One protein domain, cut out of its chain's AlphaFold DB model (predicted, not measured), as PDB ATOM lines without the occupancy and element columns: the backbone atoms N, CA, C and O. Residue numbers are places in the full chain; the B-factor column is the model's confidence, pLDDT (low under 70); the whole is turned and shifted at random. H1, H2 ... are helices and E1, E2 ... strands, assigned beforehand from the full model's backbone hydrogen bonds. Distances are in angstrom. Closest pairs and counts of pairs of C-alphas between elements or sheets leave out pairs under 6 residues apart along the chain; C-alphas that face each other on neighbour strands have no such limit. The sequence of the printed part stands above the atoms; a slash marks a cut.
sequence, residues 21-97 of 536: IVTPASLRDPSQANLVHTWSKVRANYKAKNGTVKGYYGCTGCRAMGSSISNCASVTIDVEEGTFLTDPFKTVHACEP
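What this domain is: This is residues 21 to 97 of the 536 residues of the protein "MULE domain-containing protein" of Steinernema glaseri (UniProt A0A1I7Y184). One strongly twisted antiparallel sheet, E1 - E2 - E3 - E4, curls like part of a barrel, with short H1 beside its strands. The printed part, 77 residues, under half in named elements, is mostly strand, in order E1, E2, E3, H1, E4. It is flat, 40 by 30 by 16 A, and only just compact, close to loose: radius of gyration of the C-alphas 13.3 A.

Where its parts are: E1, residues 21 to 24, begins at C-alpha 21 (23.406, 10.202, 1.552). E2, residues 35 to 47, 32.8 A long, bends by 73 degrees at residue 44. E3 is residues 53 to 59, H1 60 to 65. E4, residues 76 to 80, ends at C-alpha 80 (14.841, 0.838, 4.950).

How they stand to each other: E1, E2, E3 form a meander, successive antiparallel neighbours. Within hydrogen-bond range are N 21 and O 39 in hairpin E1 and E2, 2.8 A; N 40 and O 58 in hairpin E2 and E3, 2.9 A; N 55 and O 79 between E3 and E4, 2.8 A. H1, every O i to N i+4 pair within range, is on the sheet, height 8.4 A, over none of its strands.

The domain as a whole: The farthest C-alphas, Ser 31 and Gly 51, are 41.0 A apart. The printed part has no cut. Low confidence includes residues 21 to 34 and 65 to 74.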
ATOM      1  N   ILE A  21      22.864  10.741   0.294       67.88
ATOM      2  CA  ILE A  21      23.406  10.202   1.552       67.88
ATOM      3  C   ILE A  21      24.925  10.356   1.553       67.88
ATOM      4  O   ILE A  21      25.555  10.210   0.505       67.88
ATOM      5  N   VAL A  22      25.524  10.623   2.712       68.25
ATOM      6  CA  VAL A  22      26.977  10.757   2.886       68.25
ATOM      7  C   VAL A  22      27.434   9.793   3.977       68.25
ATOM      8  O   VAL A  22      26.859   9.788   5.062       68.25
ATOM      9  N   THR A  23      28.448   8.978   3.697       68.75
ATOM     10  CA  THR A  23      29.017   8.011   4.650       68.75
ATOM     11  C   THR A  23      30.515   8.265   4.810       68.75
ATOM     12  O   THR A  23      31.167   8.536   3.801       68.75
ATOM     13  N   PRO A  24      31.094   8.174   6.022       67.81
ATOM     14  CA  PRO A  24      32.548   8.205   6.196       67.81
ATOM     15  C   PRO A  24      33.245   7.125   5.359       67.81
ATOM     16  O   PRO A  24      32.641   6.102   5.037       67.81
ATOM     17  N   ALA A  25      34.509   7.344   5.002       68.56
ATOM     18  CA  ALA A  25      35.329   6.349   4.310       68.56
ATOM     19  C   ALA A  25      35.733   5.199   5.251       68.56
ATOM     20  O   ALA A  25      35.760   4.044   4.840       68.56
ATOM     21  N   SER A  26      35.970   5.501   6.533       64.81
ATOM     22  CA  SER A  26      36.262   4.510   7.571       64.81
ATOM     23  C   SER A  26      35.794   4.995   8.944       64.81
ATOM     24  O   SER A  26      35.998   6.152   9.301       64.81
ATOM     25  N   LEU A  27      35.184   4.104   9.736       62.69
ATOM     26  CA  LEU A  27      34.913   4.329  11.168       62.69
ATOM     27  C   LEU A  27      36.074   3.889  12.069       62.69
ATOM     28  O   LEU A  27      36.058   4.162  13.266       62.69
ATOM     29  N   ARG A  28      37.040   3.146  11.518       58.59
ATOM     30  CA  ARG A  28      38.131   2.510  12.273       58.59
ATOM     31  C   ARG A  28      39.474   3.205  12.087       58.59
ATOM     32  O   ARG A  28      40.386   2.935  12.857       58.59
ATOM     33  N   ASP A  29      39.588   4.066  11.078       61.16
ATOM     34  CA  ASP A  29      40.814   4.782  10.736       61.16
ATOM     35  C   ASP A  29      40.641   6.293  10.983       61.16
ATOM     36  O   ASP A  29      39.987   6.977  10.188       61.16
ATOM     37  N   PRO A  30      41.226   6.828  12.071       54.03
ATOM     38  CA  PRO A  30      41.182   8.252  12.389       54.03
ATOM     39  C   PRO A  30      41.779   9.147  11.293       54.03
ATOM     40  O   PRO A  30      41.338  10.284  11.135       54.03
ATOM     41  N   SER A  31      42.737   8.646  10.500       51.69
ATOM     42  CA  SER A  31      43.364   9.415   9.414       51.69
ATOM     43  C   SER A  31      42.405   9.678   8.246       51.69
ATOM     44  O   SER A  31      42.557  10.655   7.512       51.69
ATOM     45  N   GLN A  32      41.358   8.858   8.117       59.16
ATOM     46  CA  GLN A  32      40.322   8.981   7.092       59.16
ATOM     47  C   GLN A  32      39.017   9.594   7.614       59.16
ATOM     48  O   GLN A  32      38.029   9.643   6.880       59.16
ATOM     49  N   ALA A  33      39.000  10.122   8.845       62.84
ATOM     50  CA  ALA A  33      37.798  10.675   9.474       62.84
ATOM     51  C   ALA A  33      37.139  11.812   8.663       62.84
ATOM     52  O   ALA A  33      35.929  12.020   8.740       62.84
ATOM     53  N   ASN A  34      37.921  12.525   7.844       66.88
ATOM     54  CA  ASN A  34      37.449  13.616   6.987       66.88
ATOM     55  C   ASN A  34      37.122  13.201   5.545       66.88
ATOM     56  O   ASN A  34      36.777  14.066   4.735       66.88
ATOM     57  N   LEU A  35      37.221  11.919   5.199       75.56
ATOM     58  CA  LEU A  35      36.919  11.395   3.869       75.56
ATOM     59  C   LEU A  35      35.546  10.718   3.866       75.56
ATOM     60  O   LEU A  35      35.170  10.045   4.821       75.56
ATOM     61  N   VAL A  36      34.779  10.912   2.792       77.25
ATOM     62  CA  VAL A  36      33.396  10.443   2.675       77.25
ATOM     63  C   VAL A  36      33.066   9.913   1.277       77.25
ATOM     64  O   VAL A  36      33.519  10.440   0.255       77.25
ATOM     65  N   HIS A  37      32.188   8.913   1.223       80.00
ATOM     66  CA  HIS A  37      31.475   8.505   0.018       80.00
ATOM     67  C   HIS A  37      30.085   9.142  -0.012       80.00
ATOM     68  O   HIS A  37      29.468   9.415   1.016       80.00
ATOM     69  N   THR A  38      29.581   9.396  -1.217       78.38
ATOM     70  CA  THR A  38      28.256   9.997  -1.410       78.38
ATOM     71  C   THR A  38      27.392   9.085  -2.263       78.38
ATOM     72  O   THR A  38      27.871   8.493  -3.230       78.38
ATOM     73  N   TRP A  39      26.112   8.996  -1.927       78.88
ATOM     74  CA  TRP A  39      25.157   8.056  -2.499       78.88
ATOM     75  C   TRP A  39      23.912   8.798  -2.947       78.88
ATOM     76  O   TRP A  39      23.400   9.648  -2.228       78.88
ATOM     77  N   SER A  40      23.411   8.483  -4.133       76.25
ATOM     78  CA  SER A  40      22.217   9.115  -4.702       76.25
ATOM     79  C   SER A  40      21.152   8.070  -4.975       76.25
ATOM     80  O   SER A  40      21.480   6.950  -5.375       76.25
ATOM     81  N   LYS A  41      19.883   8.426  -4.777       76.94
ATOM     82  CA  LYS A  41      18.768   7.532  -5.099       76.94
ATOM     83  C   LYS A  41      18.766   7.215  -6.593       76.94
ATOM     84  O   LYS A  41      18.847   8.115  -7.427       76.94
ATOM     85  N   VAL A  42      18.699   5.930  -6.918       74.38
ATOM     86  CA  VAL A  42      18.833   5.433  -8.297       74.38
ATOM     87  C   VAL A  42      17.469   5.134  -8.916       74.38
ATOM     88  O   VAL A  42      17.302   5.302 -10.118       74.38
ATOM     89  N   ARG A  43      16.484   4.722  -8.107       75.94
ATOM     90  CA  ARG A  43      15.113   4.417  -8.552       75.94
ATOM     91  C   ARG A  43      14.073   4.759  -7.484       75.94
ATOM     92  O   ARG A  43      14.422   5.075  -6.344       75.94
ATOM     93  N   ALA A  44      12.796   4.711  -7.866       75.06
ATOM     94  CA  ALA A  44      11.670   4.890  -6.953       75.06
ATOM     95  C   ALA A  44      11.708   3.873  -5.799       75.06
ATOM     96  O   ALA A  44      12.338   2.819  -5.903       75.06
ATOM     97  N   ASN A  45      11.049   4.212  -4.689       78.50
ATOM     98  CA  ASN A  45      10.943   3.280  -3.572       78.50
ATOM     99  C   ASN A  45      10.168   2.032  -4.007       78.50
ATOM    100  O   ASN A  45       9.222   2.139  -4.787       78.50
ATOM    101  N   TYR A  46      10.532   0.873  -3.470       79.31
ATOM    102  CA  TYR A  46       9.827  -0.382  -3.721       79.31
ATOM    103  C   TYR A  46       9.317  -0.984  -2.408       79.31
ATOM    104  O   TYR A  46       9.899  -0.751  -1.347       79.31
ATOM    105  N   LYS A  47       8.210  -1.733  -2.469       79.88
ATOM    106  CA  LYS A  47       7.683  -2.478  -1.317       79.88
ATOM    107  C   LYS A  47       8.341  -3.852  -1.252       79.88
ATOM    108  O   LYS A  47       8.317  -4.596  -2.231       79.88
ATOM    109  N   ALA A  48       8.935  -4.179  -0.113       75.50
ATOM    110  CA  ALA A  48       9.481  -5.500   0.151       75.50
ATOM    111  C   ALA A  48       8.373  -6.497   0.537       75.50
ATOM    112  O   ALA A  48       7.255  -6.109   0.876       75.50
ATOM    113  N   LYS A  49       8.683  -7.802   0.485       75.94
ATOM    114  CA  LYS A  49       7.718  -8.889   0.769       75.94
ATOM    115  C   LYS A  49       7.120  -8.832   2.185       75.94
ATOM    116  O   LYS A  49       6.041  -9.360   2.402       75.94
ATOM    117  N   ASN A  50       7.805  -8.181   3.123       76.69
ATOM    118  CA  ASN A  50       7.374  -7.934   4.501       76.69
ATOM    119  C   ASN A  50       6.542  -6.640   4.665       76.69
ATOM    120  O   ASN A  50       6.257  -6.247   5.791       76.69
ATOM    121  N   GLY A  51       6.175  -5.959   3.573       73.69
ATOM    122  CA  GLY A  51       5.337  -4.754   3.586       73.69
ATOM    123  C   GLY A  51       6.090  -3.428   3.751       73.69
ATOM    124  O   GLY A  51       5.477  -2.371   3.589       73.69
ATOM    125  N   THR A  52       7.401  -3.451   4.007       75.94
ATOM    126  CA  THR A  52       8.194  -2.239   4.257       75.94
ATOM    127  C   THR A  52       8.648  -1.550   2.968       75.94
ATOM    128  O   THR A  52       8.786  -2.172   1.909       75.94
ATOM    129  N   VAL A  53       8.850  -0.229   3.031       76.06
ATOM    130  CA  VAL A  53       9.228   0.603   1.877       76.06
ATOM    131  C   VAL A  53      10.740   0.820   1.862       76.06
ATOM    132  O   VAL A  53      11.299   1.418   2.779       76.06
ATOM    133  N   LYS A  54      11.399   0.385   0.785       77.88
ATOM    134  CA  LYS A  54      12.857   0.456   0.619       77.88
ATOM    135  C   LYS A  54      13.261   1.464  -0.447       77.88
ATOM    136  O   LYS A  54      12.639   1.555  -1.507       77.88
ATOM    137  N   GLY A  55      14.318   2.220  -0.166       77.56
ATOM    138  CA  GLY A  55      14.981   3.115  -1.109       77.56
ATOM    139  C   GLY A  55      16.271   2.493  -1.639       77.56
ATOM    140  O   GLY A  55      17.051   1.941  -0.871       77.56
ATOM    141  N   TYR A  56      16.513   2.619  -2.943       81.38
ATOM    142  CA  TYR A  56      17.697   2.060  -3.598       81.38
ATOM    143  C   TYR A  56      18.673   3.174  -3.983       81.38
ATOM    144  O   TYR A  56      18.333   4.058  -4.783       81.38
ATOM    145  N   TYR A  57      19.876   3.143  -3.408       81.62
ATOM    146  CA  TYR A  57      20.890   4.190  -3.540       81.62
ATOM    147  C   TYR A  57      22.169   3.649  -4.163       81.62
ATOM    148  O   TYR A  57      22.561   2.522  -3.905       81.62
ATOM    149  N   GLY A  58      22.835   4.466  -4.977       82.00
ATOM    150  CA  GLY A  58      24.070   4.111  -5.667       82.00
ATOM    151  C   GLY A  58      25.152   5.147  -5.421       82.00
ATOM    152  O   GLY A  58      24.866   6.353  -5.402       82.00
ATOM    153  N   CYS A  59      26.389   4.685  -5.242       83.44
ATOM    154  CA  CYS A  59      27.539   5.549  -4.996       83.44
ATOM    155  C   CYS A  59      27.751   6.502  -6.182       83.44
ATOM    156  O   CYS A  59      27.919   6.067  -7.321       83.44
ATOM    157  N   THR A  60      27.742   7.812  -5.936       78.81
ATOM    158  CA  THR A  60      27.832   8.819  -7.004       78.81
ATOM    159  C   THR A  60      29.199   8.815  -7.687       78.81
ATOM    160  O   THR A  60      29.267   9.048  -8.890       78.81
ATOM    161  N   GLY A  61      30.271   8.523  -6.938       77.69
ATOM    162  CA  GLY A  61      31.635   8.433  -7.459       77.69
ATOM    163  C   GLY A  61      31.795   7.245  -8.400       77.69
ATOM    164  O   GLY A  61      32.157   7.438  -9.554       77.69
ATOM    165  N   CYS A  62      31.430   6.039  -7.947       79.12
ATOM    166  CA  CYS A  62      31.472   4.831  -8.781       79.12
ATOM    167  C   CYS A  62      30.622   4.982 -10.049       79.12
ATOM    168  O   CYS A  62      31.071   4.661 -11.143       79.12
ATOM    169  N   ARG A  63      29.419   5.560  -9.932       76.69
ATOM    170  CA  ARG A  63      28.543   5.797 -11.089       76.69
ATOM    171  C   ARG A  63      29.115   6.801 -12.092       76.69
ATOM    172  O   ARG A  63      28.830   6.676 -13.277       76.69
ATOM    173  N   ALA A  64      29.894   7.784 -11.641       72.88
ATOM    174  CA  ALA A  64      30.504   8.784 -12.517       72.88
ATOM    175  C   ALA A  64      31.680   8.235 -13.344       72.88
ATOM    176  O   ALA A  64      32.003   8.816 -14.374       72.88
ATOM    177  N   MET A  65      32.310   7.137 -12.914       68.38
ATOM    178  CA  MET A  65      33.467   6.549 -13.605       68.38
ATOM    179  C   MET A  65      33.095   5.628 -14.780       68.38
ATOM    180  O   MET A  65      33.955   5.317 -15.598       68.38
ATOM    181  N   GLY A  66      31.819   5.242 -14.915       58.69
ATOM    182  CA  GLY A  66      31.342   4.398 -16.016       58.69
ATOM    183  C   GLY A  66      31.798   2.931 -15.932       58.69
ATOM    184  O   GLY A  66      32.545   2.534 -15.044       58.69
ATOM    185  N   SER A  67      31.313   2.093 -16.853       51.56
ATOM    186  CA  SER A  67      31.496   0.627 -16.899       51.56
ATOM    187  C   SER A  67      32.918   0.145 -17.246       51.56
ATOM    188  O   SER A  67      33.090  -0.998 -17.660       51.56
ATOM    189  N   SER A  68      33.936   0.995 -17.109       50.97
ATOM    190  CA  SER A  68      35.332   0.730 -17.493       50.97
ATOM    191  C   SER A  68      36.082  -0.198 -16.528       50.97
ATOM    192  O   SER A  68      37.203  -0.604 -16.814       50.97
ATOM    193  N   ILE A  69      35.466  -0.565 -15.400       53.06
ATOM    194  CA  ILE A  69      36.018  -1.488 -14.406       53.06
ATOM    195  C   ILE A  69      34.958  -2.557 -14.115       53.06
ATOM    196  O   ILE A  69      33.856  -2.238 -13.647       53.06
ATOM    197  N   SER A  70      35.284  -3.826 -14.377       49.81
ATOM    198  CA  SER A  70      34.435  -5.000 -14.128       49.81
ATOM    199  C   SER A  70      34.264  -5.233 -12.621       49.81
ATOM    200  O   SER A  70      34.998  -6.018 -12.033       49.81
ATOM    201  N   ASN A  71      33.382  -4.434 -12.006       50.75
ATOM    202  CA  ASN A  71      32.789  -4.499 -10.652       50.75
ATOM    203  C   ASN A  71      32.314  -3.107 -10.165       50.75
ATOM    204  O   ASN A  71      31.750  -2.987  -9.081       50.75
ATOM    205  N   CYS A  72      32.512  -2.036 -10.945       49.09
ATOM    206  CA  CYS A  72      32.195  -0.666 -10.518       49.09
ATOM    207  C   CYS A  72      30.734  -0.237 -10.783       49.09
ATOM    208  O   CYS A  72      30.203   0.638 -10.094       49.09
ATOM    209  N   ALA A  73      30.050  -0.871 -11.743       50.88
ATOM    210  CA  ALA A  73      28.751  -0.415 -12.253       50.88
ATOM    211  C   ALA A  73      27.562  -0.554 -11.272       50.88
ATOM    212  O   ALA A  73      26.469  -0.071 -11.568       50.88
ATOM    213  N   SER A  74      27.740  -1.174 -10.104       59.50
ATOM    214  CA  SER A  74      26.627  -1.576  -9.233       59.50
ATOM    215  C   SER A  74      26.912  -1.423  -7.737       59.50
ATOM    216  O   SER A  74      26.331  -2.145  -6.928       59.50
ATOM    217  N   VAL A  75      27.764  -0.468  -7.327       73.69
ATOM    218  CA  VAL A  75      27.907  -0.163  -5.890       73.69
ATOM    219  C   VAL A  75      26.632   0.518  -5.395       73.69
ATOM    220  O   VAL A  75      26.465   1.741  -5.491       73.69
ATOM    221  N   THR A  76      25.711  -0.312  -4.915       79.62
ATOM    222  CA  THR A  76      24.369   0.065  -4.486       79.62
ATOM    223  C   THR A  76      24.038  -0.513  -3.129       79.62
ATOM    224  O   THR A  76      24.492  -1.601  -2.783       79.62
ATOM    225  N   ILE A  77      23.205   0.207  -2.397       78.38
ATOM    226  CA  ILE A  77      22.762  -0.149  -1.059       78.38
ATOM    227  C   ILE A  77      21.264   0.105  -0.938       78.38
ATOM    228  O   ILE A  77      20.733   1.097  -1.456       78.38
ATOM    229  N   ASP A  78      20.590  -0.813  -0.257       78.94
ATOM    230  CA  ASP A  78      19.197  -0.653   0.130       78.94
ATOM    231  C   ASP A  78      19.110   0.036   1.488       78.94
ATOM    232  O   ASP A  78      19.865  -0.261   2.418       78.94
ATOM    233  N   VAL A  79      18.159   0.957   1.588       72.94
ATOM    234  CA  VAL A  79      17.880   1.723   2.798       72.94
ATOM    235  C   VAL A  79      16.416   1.532   3.165       72.94
ATOM    236  O   VAL A  79      15.528   1.836   2.368       72.94
ATOM    237  N   GLU A  80      16.170   1.057   4.378       75.56
ATOM    238  CA  GLU A  80      14.841   0.838   4.950       75.56
ATOM    239  C   GLU A  80      14.692   1.742   6.171       75.56
ATOM    240  O   GLU A  80      15.538   1.696   7.056       75.56
ATOM    241  N   GLU A  81      13.694   2.632   6.173       67.38
ATOM    242  CA  GLU A  81      13.429   3.576   7.281       67.38
ATOM    243  C   GLU A  81      14.662   4.366   7.767       67.38
ATOM    244  O   GLU A  81      14.800   4.696   8.941       67.38
ATOM    245  N   GLY A  82      15.586   4.681   6.852       60.41
ATOM    246  CA  GLY A  82      16.849   5.317   7.229       60.41
ATOM    247  C   GLY A  82      17.771   4.358   7.981       60.41
ATOM    248  O   GLY A  82      18.388   4.732   8.960       60.41
ATOM    249  N   THR A  83      17.867   3.104   7.561       62.72
ATOM    250  CA  THR A  83      18.894   2.165   8.015       62.72
ATOM    251  C   THR A  83      19.441   1.438   6.801       62.72
ATOM    252  O   THR A  83      18.680   0.982   5.945       62.72
ATOM    253  N   PHE A  84      20.767   1.356   6.694       67.94
ATOM    254  CA  PHE A  84      21.390   0.577   5.633       67.94
ATOM    255  C   PHE A  84      21.179  -0.908   5.898       67.94
ATOM    256  O   PHE A  84      21.510  -1.407   6.972       67.94
ATOM    257  N   LEU A  85      20.647  -1.612   4.905       72.50
ATOM    258  CA  LEU A  85      20.482  -3.063   4.984       72.50
ATOM    259  C   LEU A  85      21.794  -3.811   4.743       72.50
ATOM    260  O   LEU A  85      21.932  -4.970   5.126       72.50
ATOM    261  N   THR A  86      22.765  -3.141   4.129       72.31
ATOM    262  CA  THR A  86      24.128  -3.623   3.923       72.31
ATOM    263  C   THR A  86      25.117  -2.644   4.534       72.31
ATOM    264  O   THR A  86      24.909  -1.437   4.490       72.31
ATOM    265  N   ASP A  87      26.197  -3.162   5.117       69.50
ATOM    266  CA  ASP A  87      27.244  -2.331   5.710       69.50
ATOM    267  C   ASP A  87      27.942  -1.497   4.612       69.50
ATOM    268  O   ASP A  87      28.656  -2.075   3.783       69.50
ATOM    269  N   PRO A  88      27.770  -0.160   4.590       66.94
ATOM    270  CA  PRO A  88      28.357   0.694   3.561       66.94
ATOM    271  C   PRO A  88      29.884   0.818   3.694       66.94
ATOM    272  O   PRO A  88      30.527   1.347   2.797       66.94
ATOM    273  N   PHE A  89      30.485   0.341   4.791       69.12
ATOM    274  CA  PHE A  89      31.941   0.294   4.968       69.12
ATOM    275  C   PHE A  89      32.556  -1.000   4.424       69.12
ATOM    276  O   PHE A  89      33.772  -1.090   4.270       69.12
ATOM    277  N   LYS A  90      31.731  -2.013   4.130       68.44
ATOM    278  CA  LYS A  90      32.160  -3.270   3.493       68.44
ATOM    279  C   LYS A  90      31.930  -3.281   1.987       68.44
ATOM    280  O   LYS A  90      32.317  -4.242   1.322       68.44
ATOM    281  N   THR A  91      31.289  -2.254   1.434       71.81
ATOM    282  CA  THR A  91      31.113  -2.136  -0.012       71.81
ATOM    283  C   THR A  91      32.436  -1.767  -0.669       71.81
ATOM    284  O   THR A  91      33.062  -0.775  -0.314       71.81
ATOM    285  N   VAL A  92      32.866  -2.562  -1.648       74.19
ATOM    286  CA  VAL A  92      34.091  -2.285  -2.404       74.19
ATOM    287  C   VAL A  92      33.821  -1.131  -3.371       74.19
ATOM    288  O   VAL A  92      32.996  -1.246  -4.277       74.19
ATOM    289  N   HIS A  93      34.508  -0.009  -3.167       76.81
ATOM    290  CA  HIS A  93      34.443   1.161  -4.039       76.81
ATOM    291  C   HIS A  93      35.647   1.189  -4.975       76.81
ATOM    292  O   HIS A  93      36.776   1.002  -4.540       76.81
ATOM    293  N   ALA A  94      35.412   1.496  -6.251       76.19
ATOM    294  CA  ALA A  94      36.496   1.861  -7.163       76.19
ATOM    295  C   ALA A  94      36.787   3.373  -7.130       76.19
ATOM    296  O   ALA A  94      37.818   3.809  -7.629       76.19
ATOM    297  N   CYS A  95      35.855   4.192  -6.620       76.88
ATOM    298  CA  CYS A  95      36.053   5.636  -6.539       76.88
ATOM    299  C   CYS A  95      36.840   6.012  -5.289       76.88
ATOM    300  O   CYS A  95      36.557   5.505  -4.201       76.88
ATOM    301  N   GLU A  96      37.717   7.002  -5.416       81.06
ATOM    302  CA  GLU A  96      38.324   7.633  -4.249       81.06
ATOM    303  C   GLU A  96      37.270   8.406  -3.429       81.06
ATOM    304  O   GLU A  96      36.384   9.066  -4.000       81.06
ATOM    305  N   PRO A  97      37.322   8.334  -2.085       77.69
ATOM    306  CA  PRO A  97      36.454   9.126  -1.226       77.69
ATOM    307  C   PRO A  97      36.809  10.616  -1.321       77.69
ATOM    308  O   PRO A  97      37.953  11.008  -1.544       77.69
TER     309      PRO A  97